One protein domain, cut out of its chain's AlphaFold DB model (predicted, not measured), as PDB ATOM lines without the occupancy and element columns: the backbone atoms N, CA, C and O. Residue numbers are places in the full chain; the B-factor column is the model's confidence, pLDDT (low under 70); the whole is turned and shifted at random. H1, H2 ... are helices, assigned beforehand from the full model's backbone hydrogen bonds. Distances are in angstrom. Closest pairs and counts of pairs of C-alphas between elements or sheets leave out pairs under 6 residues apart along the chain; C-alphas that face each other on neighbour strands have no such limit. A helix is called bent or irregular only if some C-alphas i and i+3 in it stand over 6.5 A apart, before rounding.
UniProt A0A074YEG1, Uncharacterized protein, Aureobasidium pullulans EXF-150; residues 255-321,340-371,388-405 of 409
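What this domain is: This is residues 255 to 321, 340 to 371 and 388 to 405 of the 409 residues of an uncharacterized protein of Aureobasidium pullulans EXF-150 (UniProt A0A074YEG1). One very long helix, H2, makes the length of a loose, elongated set of helices, with H1 folding back from its beginning and the arm H3a running back beside it. H4 is slanted near H1, and the far part of H2, residues 307 to 321, sticks out at one end. The printed part has 117 residues with four named helices, H1, H2, H3, H4 in chain order, and no named strand; the class is all helix. The whole is loose, with a radius of gyration of the C-alphas of 19.4 A and spans of 67 by 26 by 26 A.

How they stand to each other: H1, residues 257 to 273, is irregular, but only just: C-alphas 269 and 272 are 6.8 A apart. A tight link of 5 residues joins it to H2, residues 279 to 321, yet H1 and H2 are apart. H3, residues 340 to 371, was assigned as one helix by its hydrogen bonds but is bent, with C-alphas 360 and 363 7.1 A apart. Its arms, H3a, residues 340 to 360, and H3b, residues 363 to 371, stand at a steep tilt of 41 degrees. H2 and H3a are near each other, with 7 pairs of C-alphas within 10 A. H4, residues 388 to 403, is near H1, also with 7 pairs. H3b is apart from H1, H2 and H4. Every O i to N i+4 pair is within hydrogen-bond range in H2, H3a and H4; H1 has 11 of 13, and H3b 1 of 5, with 1 of 6 O i to N i+3 pairs.

Where its parts are: H1 begins at C-alpha 257 (138.704, 137.038, 124.873) and is 25.7 A long. H2 is 62.8 A long and ends at C-alpha 321 (111.983, 161.643, 113.394). H3a is 30.7 A long. H4 ends at C-alpha 403 (142.725, 127.996, 114.861).

The domain as a whole: The C-alphas farthest apart, of Asp 276 and Ser 321, are 68.0 A apart. Residues 322 to 339 and 372 to 387 are not printed; the gaps between C-alphas are 23.0 A and 19.7 A. The mean pLDDT of the printed part is 71.5, with 59 residues under 70, among them 354 to 371.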
ATOM      1  N   VAL A 255     138.065 133.429 118.281       52.91
ATOM      2  CA  VAL A 255     138.837 133.662 119.504       52.91
ATOM      3  C   VAL A 255     138.076 134.481 120.548       52.91
ATOM      4  O   VAL A 255     138.065 135.712 120.550       52.91
ATOM      5  N   SER A 256     137.449 133.779 121.489       56.91
ATOM      6  CA  SER A 256     136.889 134.427 122.676       56.91
ATOM      7  C   SER A 256     138.008 135.125 123.464       56.91
ATOM      8  O   SER A 256     139.111 134.594 123.595       56.91
ATOM      9  N   GLN A 257     137.742 136.309 124.026       54.28
ATOM     10  CA  GLN A 257     138.704 137.038 124.873       54.28
ATOM     11  C   GLN A 257     139.283 136.137 125.985       54.28
ATOM     12  O   GLN A 257     140.466 136.220 126.300       54.28
ATOM     13  N   SER A 258     138.479 135.195 126.488       60.28
ATOM     14  CA  SER A 258     138.887 134.157 127.437       60.28
ATOM     15  C   SER A 258     139.948 133.186 126.911       60.28
ATOM     16  O   SER A 258     140.783 132.738 127.691       60.28
ATOM     17  N   GLU A 259     139.956 132.849 125.621       63.94
ATOM     18  CA  GLU A 259     140.978 131.976 125.017       63.94
ATOM     19  C   GLU A 259     142.307 132.712 124.821       63.94
ATOM     20  O   GLU A 259     143.369 132.123 125.038       63.94
ATOM     21  N   ILE A 260     142.258 134.008 124.489       67.62
ATOM     22  CA  ILE A 260     143.447 134.876 124.457       67.62
ATOM     23  C   ILE A 260     144.045 134.967 125.860       67.62
ATOM     24  O   ILE A 260     145.224 134.669 126.050       67.62
ATOM     25  N   ASP A 261     143.223 135.305 126.853       67.62
ATOM     26  CA  ASP A 261     143.672 135.469 128.237       67.62
ATOM     27  C   ASP A 261     144.181 134.139 128.831       67.62
ATOM     28  O   ASP A 261     145.190 134.121 129.537       67.62
ATOM     29  N   SER A 262     143.571 133.002 128.466       69.50
ATOM     30  CA  SER A 262     144.058 131.664 128.845       69.50
ATOM     31  C   SER A 262     145.403 131.322 128.197       69.50
ATOM     32  O   SER A 262     146.262 130.717 128.839       69.50
ATOM     33  N   SER A 263     145.617 131.731 126.944       74.06
ATOM     34  CA  SER A 263     146.887 131.519 126.239       74.06
ATOM     35  C   SER A 263     148.017 132.352 126.856       74.06
ATOM     36  O   SER A 263     149.127 131.853 127.032       74.06
ATOM     37  N   PHE A 264     147.727 133.591 127.271       72.81
ATOM     38  CA  PHE A 264     148.670 134.420 128.031       72.81
ATOM     39  C   PHE A 264     148.973 133.848 129.418       72.81
ATOM     40  O   PHE A 264     150.131 133.850 129.834       72.81
ATOM     41  N   ALA A 265     147.965 133.326 130.121       73.25
ATOM     42  CA  ALA A 265     148.160 132.682 131.416       73.25
ATOM     43  C   ALA A 265     149.063 131.440 131.307       73.25
ATOM     44  O   ALA A 265     149.936 131.242 132.151       73.25
ATOM     45  N   LEU A 266     148.906 130.640 130.247       74.19
ATOM     46  CA  LEU A 266     149.771 129.489 129.972       74.19
ATOM     47  C   LEU A 266     151.207 129.910 129.628       74.19
ATOM     48  O   LEU A 266     152.149 129.339 130.170       74.19
ATOM     49  N   LEU A 267     151.393 130.936 128.792       74.38
ATOM     50  CA  LEU A 267     152.727 131.471 128.489       74.38
ATOM     51  C   LEU A 267     153.435 132.001 129.746       74.38
ATOM     52  O   LEU A 267     154.620 131.736 129.940       74.38
ATOM     53  N   ALA A 268     152.707 132.684 130.633       73.94
ATOM     54  CA  ALA A 268     153.242 133.158 131.908       73.94
ATOM     55  C   ALA A 268     153.633 132.008 132.858       73.94
ATOM     56  O   ALA A 268     154.603 132.133 133.600       73.94
ATOM     57  N   GLN A 269     152.913 130.880 132.819       76.69
ATOM     58  CA  GLN A 269     153.235 129.686 133.612       76.69
ATOM     59  C   GLN A 269     154.432 128.899 133.066       76.69
ATOM     60  O   GLN A 269     155.134 128.255 133.841       76.69
ATOM     61  N   LEU A 270     154.674 128.943 131.754       76.69
ATOM     62  CA  LEU A 270     155.817 128.278 131.120       76.69
ATOM     63  C   LEU A 270     157.114 129.097 131.228       76.69
ATOM     64  O   LEU A 270     158.200 128.531 131.121       76.69
ATOM     65  N   TYR A 271     157.012 130.404 131.489       76.88
ATOM     66  CA  TYR A 271     158.147 131.324 131.624       76.88
ATOM     67  C   TYR A 271     159.250 130.862 132.604       76.88
ATOM     68  O   TYR A 271     160.419 130.925 132.231       76.88
ATOM     69  N   PRO A 272     158.946 130.343 133.814       76.94
ATOM     70  CA  PRO A 272     159.965 129.918 134.780       76.94
ATOM     71  C   PRO A 272     160.659 128.594 134.425       76.94
ATOM     72  O   PRO A 272     161.617 128.220 135.092       76.94
ATOM     73  N   LEU A 273     160.151 127.856 133.431       77.75
ATOM     74  CA  LEU A 273     160.668 126.540 133.035       77.75
ATOM     75  C   LEU A 273     161.681 126.619 131.881       77.75
ATOM     76  O   LEU A 273     162.208 125.592 131.457       77.75
ATOM     77  N   LEU A 274     161.939 127.818 131.352       78.62
ATOM     78  CA  LEU A 274     162.903 128.036 130.276       78.62
ATOM     79  C   LEU A 274     164.340 128.059 130.839       78.62
ATOM     80  O   LEU A 274     164.583 128.743 131.832       78.62
ATOM     81  N   PRO A 275     165.298 127.335 130.225       79.81
ATOM     82  CA  PRO A 275     166.670 127.241 130.721       79.81
ATOM     83  C   PRO A 275     167.426 128.584 130.681       79.81
ATOM     84  O   PRO A 275     167.117 129.467 129.880       79.81
ATOM     85  N   ASP A 276     168.466 128.689 131.521       64.62
ATOM     86  CA  ASP A 276     169.210 129.891 131.963       64.62
ATOM     87  C   ASP A 276     169.878 130.787 130.892       64.62
ATOM     88  O   ASP A 276     170.652 131.689 131.225       64.62
ATOM     89  N   LYS A 277     169.595 130.613 129.597       64.75
ATOM     90  CA  LYS A 277     170.029 131.562 128.557       64.75
ATOM     91  C   LYS A 277     168.968 131.775 127.476       64.75
ATOM     92  O   LYS A 277     168.962 131.039 126.492       64.75
ATOM     93  N   PRO A 278     168.143 132.836 127.583       59.69
ATOM     94  CA  PRO A 278     167.316 133.241 126.458       59.69
ATOM     95  C   PRO A 278     167.274 134.768 126.280       59.69
ATOM     96  O   PRO A 278     166.195 135.348 126.283       59.69
ATOM     97  N   SER A 279     168.405 135.464 126.112       72.44
ATOM     98  CA  SER A 279     168.355 136.913 125.815       72.44
ATOM     99  C   SER A 279     167.602 137.208 124.508       72.44
ATOM    100  O   SER A 279     166.867 138.190 124.420       72.44
ATOM    101  N   GLU A 280     167.719 136.321 123.518       74.25
ATOM    102  CA  GLU A 280     167.023 136.440 122.231       74.25
ATOM    103  C   GLU A 280     165.561 135.988 122.310       74.25
ATOM    104  O   GLU A 280     164.678 136.700 121.832       74.25
ATOM    105  N   LEU A 281     165.269 134.868 122.987       76.38
ATOM    106  CA  LEU A 281     163.885 134.407 123.171       76.38
ATOM    107  C   LEU A 281     163.081 135.388 124.038       76.38
ATOM    108  O   LEU A 281     161.913 135.639 123.762       76.38
ATOM    109  N   TYR A 282     163.710 135.980 125.058       78.12
ATOM    110  CA  TYR A 282     163.102 137.010 125.894       78.12
ATOM    111  C   TYR A 282     162.810 138.279 125.089       78.12
ATOM    112  O   TYR A 282     161.712 138.822 125.189       78.12
ATOM    113  N   SER A 283     163.744 138.719 124.236       78.81
ATOM    114  CA  SER A 283     163.519 139.855 123.331       78.81
ATOM    115  C   SER A 283     162.369 139.582 122.351       78.81
ATOM    116  O   SER A 283     161.490 140.431 122.165       78.81
ATOM    117  N   LEU A 284     162.296 138.369 121.793       81.56
ATOM    118  CA  LEU A 284     161.209 137.956 120.902       81.56
ATOM    119  C   LEU A 284     159.855 137.892 121.631       81.56
ATOM    120  O   LEU A 284     158.863 138.428 121.144       81.56
ATOM    121  N   LEU A 285     159.801 137.309 122.830       80.31
ATOM    122  CA  LEU A 285     158.573 137.256 123.629       80.31
ATOM    123  C   LEU A 285     158.124 138.650 124.089       80.31
ATOM    124  O   LEU A 285     156.929 138.940 124.068       80.31
ATOM    125  N   CYS A 286     159.057 139.540 124.438       78.81
ATOM    126  CA  CYS A 286     158.748 140.930 124.784       78.81
ATOM    127  C   CYS A 286     158.198 141.706 123.584       78.81
ATOM    128  O   CYS A 286     157.194 142.404 123.712       78.81
ATOM    129  N   THR A 287     158.814 141.562 122.406       83.31
ATOM    130  CA  THR A 287     158.336 142.224 121.180       83.31
ATOM    131  C   THR A 287     156.973 141.688 120.742       83.31
ATOM    132  O   THR A 287     156.100 142.479 120.381       83.31
ATOM    133  N   MET A 288     156.731 140.378 120.861       82.19
ATOM    134  CA  MET A 288     155.409 139.785 120.636       82.19
ATOM    135  C   MET A 288     154.372 140.275 121.655       82.19
ATOM    136  O   MET A 288     153.252 140.613 121.272       82.19
ATOM    137  N   GLY A 289     154.736 140.356 122.937       87.56
ATOM    138  CA  GLY A 289     153.865 140.875 123.993       87.56
ATOM    139  C   GLY A 289     153.451 142.326 123.746       87.56
ATOM    140  O   GLY A 289     152.264 142.651 123.817       87.56
ATOM    141  N   GLU A 290     154.402 143.185 123.374       82.62
ATOM    142  CA  GLU A 290     154.133 144.592 123.062       82.62
ATOM    143  C   GLU A 290     153.294 144.739 121.781       82.62
ATOM    144  O   GLU A 290     152.351 145.532 121.742       82.62
ATOM    145  N   ALA A 291     153.548 143.919 120.754       79.44
ATOM    146  CA  ALA A 291     152.733 143.887 119.539       79.44
ATOM    147  C   ALA A 291     151.276 143.479 119.826       79.44
ATOM    148  O   ALA A 291     150.344 144.120 119.333       79.44
ATOM    149  N   LEU A 292     151.060 142.459 120.664       80.81
ATOM    150  CA  LEU A 292     149.720 142.019 121.061       80.81
ATOM    151  C   LEU A 292     149.005 143.063 121.926       80.81
ATOM    152  O   LEU A 292     147.806 143.293 121.752       80.81
ATOM    153  N   LYS A 293     149.730 143.743 122.817       81.62
ATOM    154  CA  LYS A 293     149.196 144.850 123.618       81.62
ATOM    155  C   LYS A 293     148.765 146.024 122.735       81.62
ATOM    156  O   LYS A 293     147.653 146.526 122.896       81.62
ATOM    157  N   ASN A 294     149.586 146.395 121.753       82.50
ATOM    158  CA  ASN A 294     149.256 147.433 120.775       82.50
ATOM    159  C   ASN A 294     148.041 147.047 119.921       82.50
ATOM    160  O   ASN A 294     147.146 147.871 119.720       82.50
ATOM    161  N   ALA A 295     147.952 145.787 119.486       79.19
ATOM    162  CA  ALA A 295     146.783 145.276 118.772       79.19
ATOM    163  C   ALA A 295     145.513 145.340 119.640       79.19
ATOM    164  O   ALA A 295     144.469 145.795 119.170       79.19
ATOM    165  N   LYS A 296     145.601 144.972 120.926       81.50
ATOM    166  CA  LYS A 296     144.490 145.088 121.884       81.50
ATOM    167  C   LYS A 296     144.029 146.539 122.048       81.50
ATOM    168  O   LYS A 296     142.832 146.810 121.957       81.50
ATOM    169  N   SER A 297     144.955 147.480 122.226       84.19
ATOM    170  CA  SER A 297     144.639 148.914 122.317       84.19
ATOM    171  C   SER A 297     144.022 149.473 121.029       84.19
ATOM    172  O   SER A 297     143.100 150.291 121.095       84.19
ATOM    173  N   ALA A 298     144.475 149.013 119.859       82.75
ATOM    174  CA  ALA A 298     143.894 149.389 118.571       82.75
ATOM    175  C   ALA A 298     142.460 148.853 118.408       82.75
ATOM    176  O   ALA A 298     141.569 149.604 118.007       82.75
ATOM    177  N   MET A 299     142.212 147.593 118.786       79.12
ATOM    178  CA  MET A 299     140.866 147.006 118.780       79.12
ATOM    179  C   MET A 299     139.917 147.744 119.729       79.12
ATOM    180  O   MET A 299     138.784 148.035 119.350       79.12
ATOM    181  N   GLN A 300     140.383 148.108 120.927       85.69
ATOM    182  CA  GLN A 300     139.579 148.897 121.861       85.69
ATOM    183  C   GLN A 300     139.242 150.277 121.284       85.69
ATOM    184  O   GLN A 300     138.081 150.675 121.275       85.69
ATOM    185  N   SER A 301     140.229 150.973 120.714       86.62
ATOM    186  CA  SER A 301     140.021 152.286 120.085       86.62
ATOM    187  C   SER A 301     139.014 152.229 118.928       86.62
ATOM    188  O   SER A 301     138.243 153.171 118.718       86.62
ATOM    189  N   LEU A 302     139.002 151.121 118.179       81.06
ATOM    190  CA  LEU A 302     138.033 150.874 117.116       81.06
ATOM    191  C   LEU A 302     136.630 150.604 117.670       81.06
ATOM    192  O   LEU A 302     135.666 151.169 117.151       81.06
ATOM    193  N   ASN A 303     136.500 149.793 118.721       80.62
ATOM    194  CA  ASN A 303     135.215 149.569 119.387       80.62
ATOM    195  C   ASN A 303     134.630 150.891 119.901       80.62
ATOM    196  O   ASN A 303     133.491 151.217 119.567       80.62
ATOM    197  N   ASP A 304     135.437 151.715 120.571       87.50
ATOM    198  CA  ASP A 304     135.025 153.042 121.045       87.50
ATOM    199  C   ASP A 304     134.605 153.962 119.879       87.50
ATOM    200  O   ASP A 304     133.683 154.777 119.986       87.50
ATOM    201  N   PHE A 305     135.275 153.864 118.725       89.69
ATOM    202  CA  PHE A 305     134.877 154.582 117.512       89.69
ATOM    203  C   PHE A 305     133.525 154.100 116.966       89.69
ATOM    204  O   PHE A 305     132.665 154.933 116.663       89.69
ATOM    205  N   ILE A 306     133.315 152.784 116.873       85.06
ATOM    206  CA  ILE A 306     132.056 152.188 116.410       85.06
ATOM    207  C   ILE A 306     130.905 152.606 117.329       85.06
ATOM    208  O   ILE A 306     129.859 153.032 116.838       85.06
ATOM    209  N   GLU A 307     131.097 152.540 118.645       86.94
ATOM    210  CA  GLU A 307     130.088 152.956 119.621       86.94
ATOM    211  C   GLU A 307     129.740 154.440 119.484       86.94
ATOM    212  O   GLU A 307     128.558 154.786 119.395       86.94
ATOM    213  N   ARG A 308     130.744 155.320 119.353       92.19
ATOM    214  CA  ARG A 308     130.506 156.750 119.085       92.19
ATOM    215  C   ARG A 308     129.696 156.966 117.810       92.19
ATOM    216  O   ARG A 308     128.740 157.740 117.826       92.19
ATOM    217  N   LYS A 309     130.009 156.249 116.726       91.00
ATOM    218  CA  LYS A 309     129.246 156.341 115.471       91.00
ATOM    219  C   LYS A 309     127.822 155.819 115.597       91.00
ATOM    220  O   LYS A 309     126.906 156.432 115.052       91.00
ATOM    221  N   GLN A 310     127.596 154.755 116.360       87.00
ATOM    222  CA  GLN A 310     126.238 154.288 116.643       87.00
ATOM    223  C   GLN A 310     125.432 155.314 117.446       87.00
ATOM    224  O   GLN A 310     124.243 155.498 117.180       87.00
ATOM    225  N   VAL A 311     126.056 155.999 118.409       93.69
ATOM    226  CA  VAL A 311     125.405 157.076 119.171       93.69
ATOM    227  C   VAL A 311     125.071 158.265 118.266       93.69
ATOM    228  O   VAL A 311     123.941 158.750 118.320       93.69
ATOM    229  N   GLU A 312     125.991 158.687 117.395       92.00
ATOM    230  CA  GLU A 312     125.749 159.755 116.409       92.00
ATOM    231  C   GLU A 312     124.584 159.416 115.468       92.00
ATOM    232  O   GLU A 312     123.683 160.236 115.291       92.00
ATOM    233  N   LEU A 313     124.543 158.192 114.928       89.94
ATOM    234  CA  LEU A 313     123.458 157.741 114.048       89.94
ATOM    235  C   LEU A 313     122.105 157.700 114.773       89.94
ATOM    236  O   LEU A 313     121.094 158.149 114.232       89.94
ATOM    237  N   ARG A 314     122.069 157.223 116.025       89.56
ATOM    238  CA  ARG A 314     120.842 157.235 116.842       89.56
ATOM    239  C   ARG A 314     120.380 158.658 117.158       89.56
ATOM    240  O   ARG A 314     119.176 158.911 117.181       89.56
ATOM    241  N   ALA A 315     121.310 159.580 117.404       89.88
ATOM    242  CA  ALA A 315     120.990 160.985 117.634       89.88
ATOM    243  C   ALA A 315     120.435 161.654 116.363       89.88
ATOM    244  O   ALA A 315     119.430 162.362 116.447       89.88
ATOM    245  N   GLY A 316     121.026 161.367 115.197       92.25
ATOM    246  CA  GLY A 316     120.532 161.820 113.894       92.25
ATOM    247  C   GLY A 316     119.115 161.321 113.604       92.25
ATOM    248  O   GLY A 316     118.217 162.127 113.371       92.25
ATOM    249  N   ALA A 317     118.873 160.017 113.762       86.62
ATOM    250  CA  ALA A 317     117.555 159.419 113.541       86.62
ATOM    251  C   ALA A 317     116.459 160.030 114.436       86.62
ATOM    252  O   ALA A 317     115.333 160.240 113.988       86.62
ATOM    253  N   ARG A 318     116.777 160.370 115.694       86.50
ATOM    254  CA  ARG A 318     115.837 161.065 116.593       86.50
ATOM    255  C   ARG A 318     115.545 162.492 116.130       86.50
ATOM    256  O   ARG A 318     114.392 162.913 116.173       86.50
ATOM    257  N   ALA A 319     116.563 163.223 115.673       86.94
ATOM    258  CA  ALA A 319     116.392 164.581 115.157       86.94
ATOM    259  C   ALA A 319     115.556 164.613 113.866       86.94
ATOM    260  O   ALA A 319     114.777 165.543 113.654       86.94
ATOM    261  N   ASP A 320     115.681 163.590 113.022       81.88
ATOM    262  CA  ASP A 320     114.930 163.503 111.769       81.88
ATOM    263  C   ASP A 320     113.514 162.955 111.974       81.88
ATOM    264  O   ASP A 320     112.581 163.439 111.333       81.88
ATOM    265  N   SER A 321     113.319 162.051 112.940       83.50
ATOM    266  CA  SER A 321     111.983 161.643 113.394       83.50
ATOM    267  C   SER A 321     111.209 162.813 114.009       83.50
ATOM    268  O   SER A 321     110.008 162.919 113.789       83.50
ATOM    269  N   ARG A 340     128.376 148.195 108.091       59.22
ATOM    270  CA  ARG A 340     128.626 146.753 107.931       59.22
ATOM    271  C   ARG A 340     129.858 146.479 107.070       59.22
ATOM    272  O   ARG A 340     130.612 145.573 107.413       59.22
ATOM    273  N   GLU A 341     130.085 147.279 106.030       63.47
ATOM    274  CA  GLU A 341     131.251 147.156 105.140       63.47
ATOM    275  C   GLU A 341     132.558 147.477 105.879       63.47
ATOM    276  O   GLU A 341     133.466 146.651 105.899       63.47
ATOM    277  N   LEU A 342     132.599 148.571 106.650       60.34
ATOM    278  CA  LEU A 342     133.773 148.942 107.460       60.34
ATOM    279  C   LEU A 342     134.188 147.866 108.480       60.34
ATOM    280  O   LEU A 342     135.377 147.642 108.706       60.34
ATOM    281  N   LYS A 343     133.218 147.178 109.100       62.00
ATOM    282  CA  LYS A 343     133.506 146.079 110.037       62.00
ATOM    283  C   LYS A 343     134.049 144.849 109.303       62.00
ATOM    284  O   LYS A 343     134.909 144.154 109.838       62.00
ATOM    285  N   GLN A 344     133.553 144.576 108.099       69.56
ATOM    286  CA  GLN A 344     133.977 143.440 107.285       69.56
ATOM    287  C   GLN A 344     135.397 143.630 106.734       69.56
ATOM    288  O   GLN A 344     136.215 142.720 106.868       69.56
ATOM    289  N   ASP A 345     135.717 144.814 106.214       62.00
ATOM    290  CA  ASP A 345     137.046 145.125 105.671       62.00
ATOM    291  C   ASP A 345     138.134 145.070 106.752       62.00
ATOM    292  O   ASP A 345     139.218 144.522 106.536       62.00
ATOM    293  N   PHE A 346     137.824 145.542 107.963       63.59
ATOM    294  CA  PHE A 346     138.744 145.444 109.095       63.59
ATOM    295  C   PHE A 346     138.984 143.994 109.543       63.59
ATOM    296  O   PHE A 346     140.114 143.618 109.850       63.59
ATOM    297  N   LEU A 347     137.945 143.153 109.562       67.25
ATOM    298  CA  LEU A 347     138.092 141.737 109.915       67.25
ATOM    299  C   LEU A 347     138.931 140.974 108.880       67.25
ATOM    300  O   LEU A 347     139.720 140.105 109.253       67.25
ATOM    301  N   ILE A 348     138.808 141.324 107.595       69.19
ATOM    302  CA  ILE A 348     139.668 140.798 106.525       69.19
ATOM    303  C   ILE A 348     141.125 141.216 106.763       69.19
ATOM    304  O   ILE A 348     142.023 140.374 106.692       69.19
ATOM    305  N   PHE A 349     141.356 142.484 107.112       69.88
ATOM    306  CA  PHE A 349     142.686 142.996 107.441       69.88
ATOM    307  C   PHE A 349     143.304 142.282 108.654       69.88
ATOM    308  O   PHE A 349     144.425 141.782 108.561       69.88
ATOM    309  N   ALA A 350     142.567 142.156 109.762       62.53
ATOM    310  CA  ALA A 350     143.040 141.483 110.973       62.53
ATOM    311  C   ALA A 350     143.392 140.012 110.704       62.53
ATOM    312  O   ALA A 350     144.447 139.538 111.123       62.53
ATOM    313  N   HIS A 351     142.554 139.301 109.946       68.88
ATOM    314  CA  HIS A 351     142.825 137.919 109.556       68.88
ATOM    315  C   HIS A 351     144.075 137.799 108.665       68.88
ATOM    316  O   HIS A 351     144.878 136.883 108.848       68.88
ATOM    317  N   SER A 352     144.278 138.727 107.722       66.44
ATOM    318  CA  SER A 352     145.491 138.772 106.891       66.44
ATOM    319  C   SER A 352     146.748 139.022 107.729       66.44
ATOM    320  O   SER A 352     147.742 138.315 107.573       66.44
ATOM    321  N   TRP A 353     146.678 139.959 108.675       75.94
ATOM    322  CA  TRP A 353     147.773 140.293 109.585       75.94
ATOM    323  C   TRP A 353     148.147 139.121 110.507       75.94
ATOM    324  O   TRP A 353     149.319 138.761 110.618       75.94
ATOM    325  N   PHE A 354     147.156 138.441 111.096       64.62
ATOM    326  CA  PHE A 354     147.390 137.224 111.884       64.62
ATOM    327  C   PHE A 354     148.019 136.103 111.048       64.62
ATOM    328  O   PHE A 354     148.910 135.396 111.524       64.62
ATOM    329  N   LYS A 355     147.596 135.952 109.787       68.88
ATOM    330  CA  LYS A 355     148.167 134.967 108.865       68.88
ATOM    331  C   LYS A 355     149.638 135.269 108.560       68.88
ATOM    332  O   LYS A 355     150.445 134.341 108.601       68.88
ATOM    333  N   GLU A 356     150.001 136.527 108.321       62.22
ATOM    334  CA  GLU A 356     151.397 136.938 108.109       62.22
ATOM    335  C   GLU A 356     152.268 136.704 109.344       62.22
ATOM    336  O   GLU A 356     153.345 136.124 109.224       62.22
ATOM    337  N   ILE A 357     151.782 137.047 110.541       64.06
ATOM    338  CA  ILE A 357     152.503 136.765 111.793       64.06
ATOM    339  C   ILE A 357     152.705 135.258 111.970       64.06
ATOM    340  O   ILE A 357     153.818 134.809 112.240       64.06
ATOM    341  N   SER A 358     151.655 134.458 111.759       63.44
ATOM    342  CA  SER A 358     151.750 132.996 111.867       63.44
ATOM    343  C   SER A 358     152.750 132.395 110.870       63.44
ATOM    344  O   SER A 358     153.428 131.416 111.178       63.44
ATOM    345  N   PHE A 359     152.873 132.992 109.680       67.38
ATOM    346  CA  PHE A 359     153.800 132.552 108.644       67.38
ATOM    347  C   PHE A 359     155.245 132.935 108.978       67.38
ATOM    348  O   PHE A 359     156.128 132.086 108.873       67.38
ATOM    349  N   SER A 360     155.473 134.161 109.446       60.88
ATOM    350  CA  SER A 360     156.793 134.655 109.864       60.88
ATOM    351  C   SER A 360     157.336 133.928 111.092       60.88
ATOM    352  O   SER A 360     158.543 133.750 111.222       60.88
ATOM    353  N   LEU A 361     156.454 133.451 111.974       59.16
ATOM    354  CA  LEU A 361     156.850 132.661 113.137       59.16
ATOM    355  C   LEU A 361     157.133 131.188 112.792       59.16
ATOM    356  O   LEU A 361     157.866 130.521 113.519       59.16
ATOM    357  N   LYS A 362     156.600 130.670 111.678       61.41
ATOM    358  CA  LYS A 362     156.691 129.253 111.272       61.41
ATOM    359  C   LYS A 362     158.110 128.639 111.333       61.41
ATOM    360  O   LYS A 362     158.200 127.513 111.816       61.41
ATOM    361  N   PRO A 363     159.199 129.313 110.904       54.88
ATOM    362  CA  PRO A 363     160.553 128.742 110.938       54.88
ATOM    363  C   PRO A 363     161.085 128.513 112.360       54.88
ATOM    364  O   PRO A 363     161.828 127.559 112.599       54.88
ATOM    365  N   TYR A 364     160.673 129.369 113.300       53.41
ATOM    366  CA  TYR A 364     161.103 129.337 114.697       53.41
ATOM    367  C   TYR A 364     160.411 128.212 115.482       53.41
ATOM    368  O   TYR A 364     161.013 127.606 116.363       53.41
ATOM    369  N   TRP A 365     159.167 127.872 115.120       53.16
ATOM    370  CA  TRP A 365     158.408 126.803 115.782       53.16
ATOM    371  C   TRP A 365     158.813 125.394 115.343       53.16
ATOM    372  O   TRP A 365     158.724 124.470 116.142       53.16
ATOM    373  N   THR A 366     159.234 125.190 114.092       54.25
ATOM    374  CA  THR A 366     159.467 123.827 113.577       54.25
ATOM    375  C   THR A 366     160.864 123.292 113.837       54.25
ATOM    376  O   THR A 366     161.041 122.081 113.881       54.25
ATOM    377  N   THR A 367     161.854 124.169 113.983       51.00
ATOM    378  CA  THR A 367     163.266 123.760 113.985       51.00
ATOM    379  C   THR A 367     163.860 123.875 115.382       51.00
ATOM    380  O   THR A 367     164.415 122.907 115.889       51.00
ATOM    381  N   GLU A 368     163.646 125.005 116.057       52.69
ATOM    382  CA  GLU A 368     164.189 125.250 117.398       52.69
ATOM    383  C   GLU A 368     163.461 124.425 118.466       52.69
ATOM    384  O   GLU A 368     164.094 123.754 119.272       52.69
ATOM    385  N   VAL A 369     162.123 124.399 118.438       51.78
ATOM    386  CA  VAL A 369     161.319 123.661 119.431       51.78
ATOM    387  C   VAL A 369     161.532 122.152 119.296       51.78
ATOM    388  O   VAL A 369     161.706 121.466 120.298       51.78
ATOM    389  N   VAL A 370     161.591 121.634 118.064       56.78
ATOM    390  CA  VAL A 370     161.878 120.214 117.800       56.78
ATOM    391  C   VAL A 370     163.312 119.858 118.205       56.78
ATOM    392  O   VAL A 370     163.525 118.808 118.809       56.78
ATOM    393  N   ASN A 371     164.292 120.735 117.967       52.94
ATOM    394  CA  ASN A 371     165.670 120.518 118.415       52.94
ATOM    395  C   ASN A 371     165.817 120.590 119.941       52.94
ATOM    396  O   ASN A 371     166.568 119.796 120.500       52.94
ATOM    397  N   ARG A 388     153.177 115.713 132.026       49.91
ATOM    398  CA  ARG A 388     152.108 116.705 132.163       49.91
ATOM    399  C   ARG A 388     152.406 117.953 131.327       49.91
ATOM    400  O   ARG A 388     151.506 118.422 130.634       49.91
ATOM    401  N   THR A 389     153.652 118.429 131.318       56.66
ATOM    402  CA  THR A 389     154.076 119.566 130.481       56.66
ATOM    403  C   THR A 389     154.090 119.208 128.997       56.66
ATOM    404  O   THR A 389     153.586 119.986 128.190       56.66
ATOM    405  N   HIS A 390     154.538 118.005 128.625       62.84
ATOM    406  CA  HIS A 390     154.505 117.536 127.235       62.84
ATOM    407  C   HIS A 390     153.069 117.433 126.690       62.84
ATOM    408  O   HIS A 390     152.775 117.911 125.595       62.84
ATOM    409  N   LYS A 391     152.131 116.900 127.488       62.44
ATOM    410  CA  LYS A 391     150.707 116.838 127.119       62.44
ATOM    411  C   LYS A 391     150.079 118.228 126.968       62.44
ATOM    412  O   LYS A 391     149.286 118.433 126.053       62.44
ATOM    413  N   GLN A 392     150.429 119.177 127.838       64.50
ATOM    414  CA  GLN A 392     149.957 120.563 127.738       64.50
ATOM    415  C   GLN A 392     150.519 121.272 126.502       64.50
ATOM    416  O   GLN A 392     149.782 121.986 125.827       64.50
ATOM    417  N   LEU A 393     151.788 121.036 126.164       64.44
ATOM    418  CA  LEU A 393     152.412 121.615 124.976       64.44
ATOM    419  C   LEU A 393     151.768 121.083 123.685       64.44
ATOM    420  O   LEU A 393     151.443 121.865 122.794       64.44
ATOM    421  N   ILE A 394     151.513 119.771 123.614       69.75
ATOM    422  CA  ILE A 394     150.803 119.142 122.487       69.75
ATOM    423  C   ILE A 394     149.385 119.708 122.352       69.75
ATOM    424  O   ILE A 394     148.961 120.021 121.242       69.75
ATOM    425  N   ASP A 395     148.661 119.886 123.460       63.31
ATOM    426  CA  ASP A 395     147.308 120.455 123.449       63.31
ATOM    427  C   ASP A 395     147.300 121.913 122.948       63.31
ATOM    428  O   ASP A 395     146.447 122.295 122.146       63.31
ATOM    429  N   ILE A 396     148.298 122.717 123.337       68.75
ATOM    430  CA  ILE A 396     148.481 124.090 122.838       68.75
ATOM    431  C   ILE A 396     148.786 124.089 121.333       68.75
ATOM    432  O   ILE A 396     148.148 124.829 120.582       68.75
ATOM    433  N   ILE A 397     149.707 123.237 120.871       73.19
ATOM    434  CA  ILE A 397     150.055 123.118 119.445       73.19
ATOM    435  C   ILE A 397     148.833 122.680 118.626       73.19
ATOM    436  O   ILE A 397     148.548 123.265 117.580       73.19
ATOM    437  N   CYS A 398     148.052 121.715 119.121       58.94
ATOM    438  CA  CYS A 398     146.825 121.263 118.467       58.94
ATOM    439  C   CYS A 398     145.781 122.384 118.377       58.94
ATOM    440  O   CYS A 398     145.194 122.593 117.314       58.94
ATOM    441  N   LYS A 399     145.583 123.158 119.451       65.56
ATOM    442  CA  LYS A 399     144.656 124.303 119.460       65.56
ATOM    443  C   LYS A 399     145.081 125.393 118.478       65.56
ATOM    444  O   LYS A 399     144.241 125.909 117.745       65.56
ATOM    445  N   ILE A 400     146.377 125.692 118.392       63.12
ATOM    446  CA  ILE A 400     146.919 126.654 117.420       63.12
ATOM    447  C   ILE A 400     146.733 126.147 115.979       63.12
ATOM    448  O   ILE A 400     146.329 126.912 115.100       63.12
ATOM    449  N   ASN A 401     146.955 124.857 115.720       58.16
ATOM    450  CA  ASN A 401     146.752 124.249 114.400       58.16
ATOM    451  C   ASN A 401     145.274 124.259 113.961       58.16
ATOM    452  O   ASN A 401     144.974 124.563 112.804       58.16
ATOM    453  N   ILE A 402     144.345 124.030 114.896       57.94
ATOM    454  CA  ILE A 402     142.897 124.142 114.660       57.94
ATOM    455  C   ILE A 402     142.510 125.589 114.324       57.94
ATOM    456  O   ILE A 402     141.812 125.821 113.337       57.94
ATOM    457  N   ILE A 403     143.001 126.567 115.093       52.84
ATOM    458  CA  ILE A 403     142.725 127.996 114.861       52.84
ATOM    459  C   ILE A 403     143.300 128.463 113.514       52.84
ATOM    460  O   ILE A 403     142.679 129.259 112.814       52.84
ATOM    461  N   THR A 404     144.465 127.948 113.116       62.00
ATOM    462  CA  THR A 404     145.120 128.305 111.845       62.00
ATOM    463  C   THR A 404     144.617 127.503 110.638       62.00
ATOM    464  O   THR A 404     145.088 127.724 109.519       62.00
ATOM    465  N   GLY A 405     143.651 126.595 110.831       50.66
ATOM    466  CA  GLY A 405     143.048 125.795 109.762       50.66
ATOM    467  C   GLY A 405     144.008 124.800 109.106       50.66
ATOM    468  O   GLY A 405     143.766 124.371 107.977       50.66
TER     469      GLY A 405